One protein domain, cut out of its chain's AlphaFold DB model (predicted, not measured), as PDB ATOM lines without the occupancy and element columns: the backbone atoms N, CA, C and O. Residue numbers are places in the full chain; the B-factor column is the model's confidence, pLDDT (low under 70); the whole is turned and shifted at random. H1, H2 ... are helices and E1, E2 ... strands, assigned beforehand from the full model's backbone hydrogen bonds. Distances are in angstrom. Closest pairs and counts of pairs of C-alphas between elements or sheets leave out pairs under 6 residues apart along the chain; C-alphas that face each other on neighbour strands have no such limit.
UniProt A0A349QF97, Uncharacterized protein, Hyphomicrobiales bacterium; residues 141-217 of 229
ATOM      1  N   ASP A 141     130.216 141.916 123.054       88.88
ATOM      2  CA  ASP A 141     129.773 140.706 122.362       88.88
ATOM      3  C   ASP A 141     130.552 140.409 121.068       88.88
ATOM      4  O   ASP A 141     130.572 139.270 120.602       88.88
ATOM      5  N   LEU A 142     131.267 141.392 120.506       87.31
ATOM      6  CA  LEU A 142     132.153 141.162 119.359       87.31
ATOM      7  C   LEU A 142     133.283 140.169 119.668       87.31
ATOM      8  O   LEU A 142     133.824 139.552 118.739       87.31
ATOM      9  N   LEU A 143     133.642 140.018 120.946       83.81
ATOM     10  CA  LEU A 143     134.526 138.962 121.417       83.81
ATOM     11  C   LEU A 143     133.692 137.793 121.911       83.81
ATOM     12  O   LEU A 143     132.954 137.916 122.882       83.81
ATOM     13  N   GLU A 144     133.876 136.641 121.278       74.38
ATOM     14  CA  GLU A 144     133.213 135.417 121.704       74.38
ATOM     15  C   GLU A 144     133.589 135.073 123.145       74.38
ATOM     16  O   GLU A 144     134.768 135.067 123.531       74.38
ATOM     17  N   GLU A 145     132.567 134.788 123.942       63.12
ATOM     18  CA  GLU A 145     132.722 134.340 125.313       63.12
ATOM     19  C   GLU A 145     133.490 133.006 125.326       63.12
ATOM     20  O   GLU A 145     133.153 132.070 124.605       63.12
ATOM     21  N   GLY A 146     134.587 132.935 126.087       59.56
ATOM     22  CA  GLY A 146     135.444 131.742 126.149       59.56
ATOM     23  C   GLY A 146     136.526 131.623 125.065       59.56
ATOM     24  O   GLY A 146     137.298 130.668 125.101       59.56
ATOM     25  N   SER A 147     136.651 132.584 124.143       68.69
ATOM     26  CA  SER A 147     137.787 132.611 123.209       68.69
ATOM     27  C   SER A 147     139.117 132.797 123.959       68.69
ATOM     28  O   SER A 147     139.267 133.730 124.750       68.69
ATOM     29  N   GLU A 148     140.105 131.923 123.718       76.88
ATOM     30  CA  GLU A 148     141.453 132.094 124.274       76.88
ATOM     31  C   GLU A 148     142.079 133.371 123.703       76.88
ATOM     32  O   GLU A 148     142.397 133.479 122.514       76.88
ATOM     33  N   ARG A 149     142.221 134.376 124.570       82.00
ATOM     34  CA  ARG A 149     142.760 135.686 124.206       82.00
ATOM     35  C   ARG A 149     144.274 135.662 124.359       82.00
ATOM     36  O   ARG A 149     144.750 135.287 125.431       82.00
ATOM     37  N   PRO A 150     145.045 136.144 123.378       83.56
ATOM     38  CA  PRO A 150     146.477 136.287 123.556       83.56
ATOM     39  C   PRO A 150     146.820 137.250 124.697       83.56
ATOM     40  O   PRO A 150     146.104 138.228 124.927       83.56
ATOM     41  N   GLU A 151     147.961 137.025 125.350       84.69
ATOM     42  CA  GLU A 151     148.418 137.819 126.502       84.69
ATOM     43  C   GLU A 151     148.445 139.327 126.226       84.69
ATOM     44  O   GLU A 151     148.067 140.125 127.084       84.69
ATOM     45  N   LEU A 152     148.837 139.738 125.015       81.62
ATOM     46  CA  LEU A 152     148.877 141.148 124.622       81.62
ATOM     47  C   LEU A 152     147.481 141.792 124.643       81.62
ATOM     48  O   LEU A 152     147.327 142.919 125.106       81.62
ATOM     49  N   VAL A 153     146.455 141.074 124.176       83.69
ATOM     50  CA  VAL A 153     145.071 141.569 124.160       83.69
ATOM     51  C   VAL A 153     144.523 141.650 125.581       83.69
ATOM     52  O   VAL A 153     143.919 142.658 125.944       83.69
ATOM     53  N   GLN A 154     144.790 140.637 126.411       86.00
ATOM     54  CA  GLN A 154     144.417 140.668 127.828       86.00
ATOM     55  C   GLN A 154     145.100 141.825 128.564       86.00
ATOM     56  O   GLN A 154     144.464 142.542 129.330       86.00
ATOM     57  N   SER A 155     146.381 142.059 128.281       84.75
ATOM     58  CA  SER A 155     147.143 143.168 128.856       84.75
ATOM     59  C   SER A 155     146.566 144.524 128.455       84.75
ATOM     60  O   SER A 155     146.450 145.405 129.304       84.75
ATOM     61  N   LEU A 156     146.145 144.690 127.194       84.50
ATOM     62  CA  LEU A 156     145.455 145.900 126.734       84.50
ATOM     63  C   LEU A 156     144.122 146.105 127.465       84.50
ATOM     64  O   LEU A 156     143.853 147.203 127.944       84.50
ATOM     65  N   MET A 157     143.311 145.057 127.618       86.75
ATOM     66  CA  MET A 157     142.050 145.142 128.366       86.75
ATOM     67  C   MET A 157     142.288 145.512 129.833       86.75
ATOM     68  O   MET A 157     141.669 146.447 130.341       86.75
ATOM     69  N   ASN A 158     143.246 144.855 130.486       85.88
ATOM     70  CA  ASN A 158     143.627 145.152 131.865       85.88
ATOM     71  C   ASN A 158     144.135 146.592 132.007       85.88
ATOM     72  O   ASN A 158     143.762 147.287 132.948       85.88
ATOM     73  N   PHE A 159     144.913 147.081 131.038       85.00
ATOM     74  CA  PHE A 159     145.400 148.459 131.013       85.00
ATOM     75  C   PHE A 159     144.263 149.490 130.961       85.00
ATOM     76  O   PHE A 159     144.364 150.555 131.581       85.00
ATOM     77  N   THR A 160     143.179 149.181 130.245       86.81
ATOM     78  CA  THR A 160     141.989 150.044 130.184       86.81
ATOM     79  C   THR A 160     141.126 149.997 131.442       86.81
ATOM     80  O   THR A 160     140.292 150.878 131.610       86.81
ATOM     81  N   HIS A 161     141.332 149.032 132.349       85.19
ATOM     82  CA  HIS A 161     140.529 148.839 133.567       85.19
ATOM     83  C   HIS A 161     139.014 148.806 133.308       85.19
ATOM     84  O   HIS A 161     138.246 149.387 134.068       85.19
ATOM     85  N   GLY A 162     138.593 148.187 132.202       87.62
ATOM     86  CA  GLY A 162     137.183 148.131 131.806       87.62
ATOM     87  C   GLY A 162     136.701 149.322 130.970       87.62
ATOM     88  O   GLY A 162     135.670 149.209 130.322       87.62
ATOM     89  N   PHE A 163     137.464 150.413 130.858       90.31
ATOM     90  CA  PHE A 163     137.118 151.563 130.011       90.31
ATOM     91  C   PHE A 163     137.505 151.345 128.541       90.31
ATOM     92  O   PHE A 163     138.277 152.110 127.958       90.31
ATOM     93  N   TYR A 164     136.973 150.286 127.934       92.56
ATOM     94  CA  TYR A 164     137.140 150.001 126.512       92.56
ATOM     95  C   TYR A 164     135.805 149.695 125.832       92.56
ATOM     96  O   TYR A 164     134.861 149.202 126.459       92.56
ATOM     97  N   ALA A 165     135.764 149.970 124.533       92.56
ATOM     98  CA  ALA A 165     134.720 149.512 123.629       92.56
ATOM     99  C   ALA A 165     135.342 148.810 122.428       92.56
ATOM    100  O   ALA A 165     136.501 149.047 122.071       92.56
ATOM    101  N   LEU A 166     134.533 147.987 121.785       92.75
ATOM    102  CA  LEU A 166     134.868 147.306 120.559       92.75
ATOM    103  C   LEU A 166     134.087 147.897 119.392       92.75
ATOM    104  O   LEU A 166     132.991 148.442 119.530       92.75
ATOM    105  N   GLU A 167     134.694 147.817 118.221       91.75
ATOM    106  CA  GLU A 167     134.099 148.284 116.980       91.75
ATOM    107  C   GLU A 167     134.442 147.307 115.868       91.75
ATOM    108  O   GLU A 167     135.609 146.945 115.681       91.75
ATOM    109  N   GLN A 168     133.422 146.911 115.111       90.19
ATOM    110  CA  GLN A 168     133.632 146.226 113.851       90.19
ATOM    111  C   GLN A 168     134.086 147.245 112.804       90.19
ATOM    112  O   GLN A 168     133.384 148.199 112.481       90.19
ATOM    113  N   HIS A 169     135.284 147.027 112.283       88.19
ATOM    114  CA  HIS A 169     135.917 147.855 111.276       88.19
ATOM    115  C   HIS A 169     135.940 147.152 109.913       88.19
ATOM    116  O   HIS A 169     135.595 145.971 109.784       88.19
ATOM    117  N   ALA A 170     136.345 147.889 108.878       85.75
ATOM    118  CA  ALA A 170     136.389 147.401 107.506       85.75
ATOM    119  C   ALA A 170     137.107 146.041 107.386       85.75
ATOM    120  O   ALA A 170     138.124 145.787 108.028       85.75
ATOM    121  N   GLY A 171     136.567 145.154 106.545       83.81
ATOM    122  CA  GLY A 171     137.149 143.828 106.319       83.81
ATOM    123  C   GLY A 171     137.027 142.870 107.508       83.81
ATOM    124  O   GLY A 171     137.915 142.036 107.691       83.81
ATOM    125  N   ASN A 172     135.951 142.985 108.299       88.62
ATOM    126  CA  ASN A 172     135.678 142.164 109.488       88.62
ATOM    127  C   ASN A 172     136.759 142.272 110.571       88.62
ATOM    128  O   ASN A 172     137.006 141.329 111.320       88.62
ATOM    129  N   GLN A 173     137.435 143.412 110.639       90.31
ATOM    130  CA  GLN A 173     138.431 143.675 111.668       90.31
ATOM    131  C   GLN A 173     137.740 144.103 112.961       90.31
ATOM    132  O   GLN A 173     136.681 144.721 112.930       90.31
ATOM    133  N   ILE A 174     138.343 143.787 114.101       91.00
ATOM    134  CA  ILE A 174     137.873 144.202 115.420       91.00
ATOM    135  C   ILE A 174     138.885 145.184 115.989       91.00
ATOM    136  O   ILE A 174     140.073 144.869 116.139       91.00
ATOM    137  N   LEU A 175     138.394 146.379 116.301       91.75
ATOM    138  CA  LEU A 175     139.152 147.428 116.960       91.75
ATOM    139  C   LEU A 175     138.803 147.478 118.440       91.75
ATOM    140  O   LEU A 175     137.632 147.520 118.799       91.75
ATOM    141  N   LEU A 176     139.829 147.559 119.280       92.44
ATOM    142  CA  LEU A 176     139.713 147.945 120.678       92.44
ATOM    143  C   LEU A 176     139.994 149.440 120.803       92.44
ATOM    144  O   LEU A 176     141.040 149.921 120.362       92.44
ATOM    145  N   LYS A 177     139.061 150.167 121.414       92.12
ATOM    146  CA  LYS A 177     139.156 151.605 121.678       92.12
ATOM    147  C   LYS A 177     139.312 151.828 123.175       92.12
ATOM    148  O   LYS A 177     138.472 151.359 123.938       92.12
ATOM    149  N   ASP A 178     140.352 152.549 123.588       91.69
ATOM    150  CA  ASP A 178     140.456 153.052 124.964       91.69
ATOM    151  C   ASP A 178     139.579 154.301 125.101       91.69
ATOM    152  O   ASP A 178     139.792 155.302 124.410       91.69
ATOM    153  N   LEU A 179     138.587 154.242 125.984       90.44
ATOM    154  CA  LEU A 179     137.576 155.291 126.131       90.44
ATOM    155  C   LEU A 179     138.050 156.465 126.988       90.44
ATOM    156  O   LEU A 179     137.400 157.508 127.045       90.44
ATOM    157  N   ARG A 180     139.191 156.319 127.665       87.25
ATOM    158  CA  ARG A 180     139.705 157.325 128.604       87.25
ATOM    159  C   ARG A 180     140.367 158.499 127.894       87.25
ATOM    160  O   ARG A 180     140.534 159.555 128.496       87.25
ATOM    161  N   MET A 181     140.773 158.317 126.634       78.88
ATOM    162  CA  MET A 181     141.476 159.335 125.857       78.88
ATOM    163  C   MET A 181     140.847 159.536 124.480       78.88
ATOM    164  O   MET A 181     141.101 158.790 123.531       78.88
ATOM    165  N   GLY A 182     140.072 160.609 124.362       77.69
ATOM    166  CA  GLY A 182     139.405 161.007 123.130       77.69
ATOM    167  C   GLY A 182     137.988 161.492 123.386       77.69
ATOM    168  O   GLY A 182     137.587 161.693 124.529       77.69
ATOM    169  N   ILE A 183     137.252 161.698 122.303       75.00
ATOM    170  CA  ILE A 183     135.838 162.077 122.318       75.00
ATOM    171  C   ILE A 183     135.175 161.217 121.266       75.00
ATOM    172  O   ILE A 183     135.662 161.222 120.145       75.00
ATOM    173  N   ALA A 184     134.102 160.498 121.596       71.50
ATOM    174  CA  ALA A 184     133.396 159.693 120.606       71.50
ATOM    175  C   ALA A 184     133.026 160.548 119.370       71.50
ATOM    176  O   ALA A 184     132.490 161.646 119.546       71.50
ATOM    177  N   PRO A 185     133.301 160.085 118.134       72.06
ATOM    178  CA  PRO A 185     133.881 158.785 117.752       72.06
ATOM    179  C   PRO A 185     135.430 158.738 117.680       72.06
ATOM    180  O   PRO A 185     136.011 157.680 117.432       72.06
ATOM    181  N   ASP A 186     136.116 159.858 117.901       82.19
ATOM    182  CA  ASP A 186     137.556 160.064 117.717       82.19
ATOM    183  C   ASP A 186     138.400 159.775 118.974       82.19
ATOM    184  O   ASP A 186     138.749 160.664 119.764       82.19
ATOM    185  N   PHE A 187     138.814 158.515 119.118       84.94
ATOM    186  CA  PHE A 187     139.705 158.060 120.193       84.94
ATOM    187  C   PHE A 187     141.184 158.104 119.797       84.94
ATOM    188  O   PHE A 187     141.548 157.830 118.652       84.94
ATOM    189  N   VAL A 188     142.053 158.437 120.759       84.12
ATOM    190  CA  VAL A 188     143.515 158.512 120.557       84.12
ATOM    191  C   VAL A 188     144.118 157.120 120.384       84.12
ATOM    192  O   VAL A 188     144.983 156.910 119.531       84.12
ATOM    193  N   PHE A 189     143.644 156.166 121.181       87.25
ATOM    194  CA  PHE A 189     144.151 154.804 121.194       87.25
ATOM    195  C   PHE A 189     143.114 153.847 120.620       87.25
ATOM    196  O   PHE A 189     142.098 153.538 121.245       87.25
ATOM    197  N   ARG A 190     143.396 153.394 119.400       90.38
ATOM    198  CA  ARG A 190     142.593 152.429 118.652       90.38
ATOM    199  C   ARG A 190     143.520 151.325 118.180       90.38
ATOM    200  O   ARG A 190     144.449 151.603 117.424       90.38
ATOM    201  N   PHE A 191     143.280 150.100 118.619       90.25
ATOM    202  CA  PHE A 191     144.141 148.959 118.328       90.25
ATOM    203  C   PHE A 191     143.381 147.905 117.545       90.25
ATOM    204  O   PHE A 191     142.319 147.458 117.970       90.25
ATOM    205  N   LEU A 192     143.945 147.464 116.427       90.50
ATOM    206  CA  LEU A 192     143.433 146.317 115.692       90.50
ATOM    207  C   LEU A 192     143.865 145.033 116.387       90.50
ATOM    208  O   LEU A 192     145.044 144.672 116.343       90.50
ATOM    209  N   ILE A 193     142.902 144.385 117.043       90.50
ATOM    210  CA  ILE A 193     143.140 143.230 117.916       90.50
ATOM    211  C   ILE A 193     142.847 141.899 117.231       90.50
ATOM    212  O   ILE A 193     143.519 140.911 117.515       90.50
ATOM    213  N   ALA A 194     141.884 141.859 116.312       89.75
ATOM    214  CA  ALA A 194     141.497 140.631 115.632       89.75
ATOM    215  C   ALA A 194     140.868 140.917 114.269       89.75
ATOM    216  O   ALA A 194     140.513 142.050 113.941       89.75
ATOM    217  N   LYS A 195     140.708 139.859 113.484       89.31
ATOM    218  CA  LYS A 195     139.893 139.816 112.279       89.31
ATOM    219  C   LYS A 195     139.007 138.580 112.346       89.31
ATOM    220  O   LYS A 195     139.493 137.491 112.635       89.31
ATOM    221  N   ARG A 196     137.717 138.745 112.080       86.25
ATOM    222  CA  ARG A 196     136.760 137.644 112.005       86.25
ATOM    223  C   ARG A 196     136.869 136.983 110.629       86.25
ATOM    224  O   ARG A 196     136.593 137.607 109.602       86.25
ATOM    225  N   GLU A 197     137.316 135.732 110.624       84.25
ATOM    226  CA  GLU A 197     137.427 134.868 109.449       84.25
ATOM    227  C   GLU A 197     136.453 133.694 109.643       84.25
ATOM    228  O   GLU A 197     136.664 132.833 110.492       84.25
ATOM    229  N   ALA A 198     135.351 133.691 108.880       79.75
ATOM    230  CA  ALA A 198     134.206 132.799 109.101       79.75
ATOM    231  C   ALA A 198     133.662 132.903 110.546       79.75
ATOM    232  O   ALA A 198     133.330 134.006 110.984       79.75
ATOM    233  N   GLU A 199     133.572 131.787 111.272       73.62
ATOM    234  CA  GLU A 199     133.119 131.732 112.672       73.62
ATOM    235  C   GLU A 199     134.270 131.795 113.688       73.62
ATOM    236  O   GLU A 199     134.070 131.490 114.854       73.62
ATOM    237  N   GLN A 200     135.489 132.157 113.272       79.31
ATOM    238  CA  GLN A 200     136.638 132.214 114.176       79.31
ATOM    239  C   GLN A 200     137.291 133.595 114.188       79.31
ATOM    240  O   GLN A 200     137.381 134.303 113.177       79.31
ATOM    241  N   LEU A 201     137.785 133.981 115.363       84.19
ATOM    242  CA  LEU A 201     138.603 135.173 115.539       84.19
ATOM    243  C   LEU A 201     140.070 134.845 115.275       84.19
ATOM    244  O   LEU A 201     140.714 134.111 116.023       84.19
ATOM    245  N   ARG A 202     140.630 135.459 114.235       86.12
ATOM    246  CA  ARG A 202     142.068 135.475 114.007       86.12
ATOM    247  C   ARG A 202     142.673 136.693 114.690       86.12
ATOM    248  O   ARG A 202     142.488 137.826 114.246       86.12
ATOM    249  N   TRP A 203     143.415 136.463 115.764       84.25
ATOM    250  CA  TRP A 203     144.098 137.522 116.501       84.25
ATOM    251  C   TRP A 203     145.208 138.171 115.674       84.25
ATOM    252  O   TRP A 203     145.966 137.491 114.979       84.25
ATOM    253  N   ASN A 204     145.322 139.494 115.769       79.44
ATOM    254  CA  ASN A 204     146.366 140.247 115.095       79.44
ATOM    255  C   ASN A 204     147.572 140.429 116.027       79.44
ATOM    256  O   ASN A 204     147.437 140.980 117.121       79.44
ATOM    257  N   GLN A 205     148.747 139.964 115.599       75.62
ATOM    258  CA  GLN A 205     149.998 140.097 116.346       75.62
ATOM    259  C   GLN A 205     151.126 140.605 115.433       75.62
ATOM    260  O   GLN A 205     151.436 139.934 114.447       75.62
ATOM    261  N   PRO A 206     151.768 141.750 115.749       70.12
ATOM    262  CA  PRO A 206     151.441 142.683 116.834       70.12
ATOM    263  C   PRO A 206     150.136 143.451 116.566       70.12
ATOM    264  O   PRO A 206     149.692 143.575 115.424       70.12
ATOM    265  N   THR A 207     149.522 144.000 117.615       73.00
ATOM    266  CA  THR A 207     148.383 144.909 117.445       73.00
ATOM    267  C   THR A 207     148.832 146.170 116.712       73.00
ATOM    268  O   THR A 207     149.873 146.754 117.014       73.00
ATOM    269  N   VAL A 208     148.049 146.601 115.724       78.81
ATOM    270  CA  VAL A 208     148.349 147.814 114.952       78.81
ATOM    271  C   VAL A 208     147.545 148.958 115.544       78.81
ATOM    272  O   VAL A 208     146.315 148.891 115.587       78.81
ATOM    273  N   GLN A 209     148.231 150.004 116.009       83.31
ATOM    274  CA  GLN A 209     147.566 151.239 116.404       83.31
ATOM    275  C   GLN A 209     147.154 152.012 115.149       83.31
ATOM    276  O   GLN A 209     147.991 152.329 114.304       83.31
ATOM    277  N   LEU A 210     145.867 152.326 115.032       80.38
ATOM    278  CA  LEU A 210     145.370 153.178 113.961       80.38
ATOM    279  C   LEU A 210     145.581 154.651 114.305       80.38
ATOM    280  O   LEU A 210     145.449 155.065 115.458       80.38
ATOM    281  N   GLN A 211     145.882 155.452 113.282       78.88
ATOM    282  CA  GLN A 211     145.951 156.899 113.439       78.88
ATOM    283  C   GLN A 211     144.574 157.464 113.782       78.88
ATOM    284  O   GLN A 211     143.543 157.060 113.235       78.88
ATOM    285  N   ARG A 212     144.577 158.429 114.699       77.75
ATOM    286  CA  ARG A 212     143.387 159.185 115.066       77.75
ATOM    287  C   ARG A 212     142.953 160.075 113.900       77.75
ATOM    288  O   ARG A 212     143.783 160.736 113.281       77.75
ATOM    289  N   GLN A 213     141.646 160.148 113.670       73.38
ATOM    290  CA  GLN A 213     141.053 161.195 112.845       73.38
ATOM    291  C   GLN A 213     140.862 162.447 113.709       73.38
ATOM    292  O   GLN A 213     140.367 162.380 114.836       73.38
ATOM    293  N   ILE A 214     141.363 163.588 113.235       71.88
ATOM    294  CA  ILE A 214     141.233 164.859 113.950       71.88
ATOM    295  C   ILE A 214     139.943 165.514 113.476       71.88
ATOM    296  O   ILE A 214     139.874 165.975 112.340       71.88
ATOM    297  N   ASN A 215     138.946 165.581 114.355       77.38
ATOM    298  CA  ASN A 215     137.755 166.376 114.113       77.38
ATOM    299  C   ASN A 215     137.992 167.832 114.571       77.38
ATOM    300  O   ASN A 215     138.163 168.068 115.773       77.38
ATOM    301  N   PRO A 216     138.008 168.814 113.652       75.94
ATOM    302  CA  PRO A 216     138.222 170.218 113.999       75.94
ATOM    303  C   PRO A 216     137.089 170.815 114.851       75.94
ATOM    304  O   PRO A 216     137.340 171.719 115.646       75.94
ATOM    305  N   GLU A 217     135.864 170.292 114.753       80.31
ATOM    306  CA  GLU A 217     134.705 170.797 115.504       80.31
ATOM    307  C   GLU A 217     134.775 170.457 117.000       80.31
ATOM    308  O   GLU A 217     134.218 171.172 117.842       80.31
TER     309      GLU A 217
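Overview. This is residues 141 to 217 of the 229 residues of an uncharacterized protein of Hyphomicrobiales bacterium (UniProt A0A349QF97). One helix, H1, packs slantwise over one face of a strongly twisted sheet of four antiparallel strands, two layers in all. The strands form a meander, each the antiparallel neighbour of the one before, in the order E1 E2 E3 E4. The printed part has 77 residues, is mixed in class with H1 before the strands, and is compact, with a radius of gyration of the C-alphas of 12.5 A and spans of 39 by 27 by 22 A.

Along the chain. H1, residues 151 to 160, begins at C-alpha (148.418, 137.819, 126.502) and is 14.3 A long. E1 is residues 164 to 169, E2 173 to 178 and E3 190 to 197, 20.5 A. E4, residues 200 to 209, is 22.1 A long, bends by 80 degrees at residue 206 and ends at C-alpha 209 at (147.566, 151.239, 116.404).

Arrangement. E1 and E2 form a hairpin, N 169 to O 173 2.8 A; so do E2 and E3, N 174 to O 194 2.8 A, and E3 and E4, N 195 to O 202 2.8 A. H1 is on the sheet, height 8.9 A, over E2 and E3; the closest C-alphas of H1 and E2 are Thr 160 and Asp 178, 6.2 A. In H1 every O i to N i+4 pair is within hydrogen-bond range. E1 and E4 are apart.

Size, cuts and confidence. The farthest C-alphas, Gly 146 and Glu 217, are 40.5 A apart. The printed part has no cut; the link E2 to E3 is long. Residues 145 to 147 have pLDDT under 70.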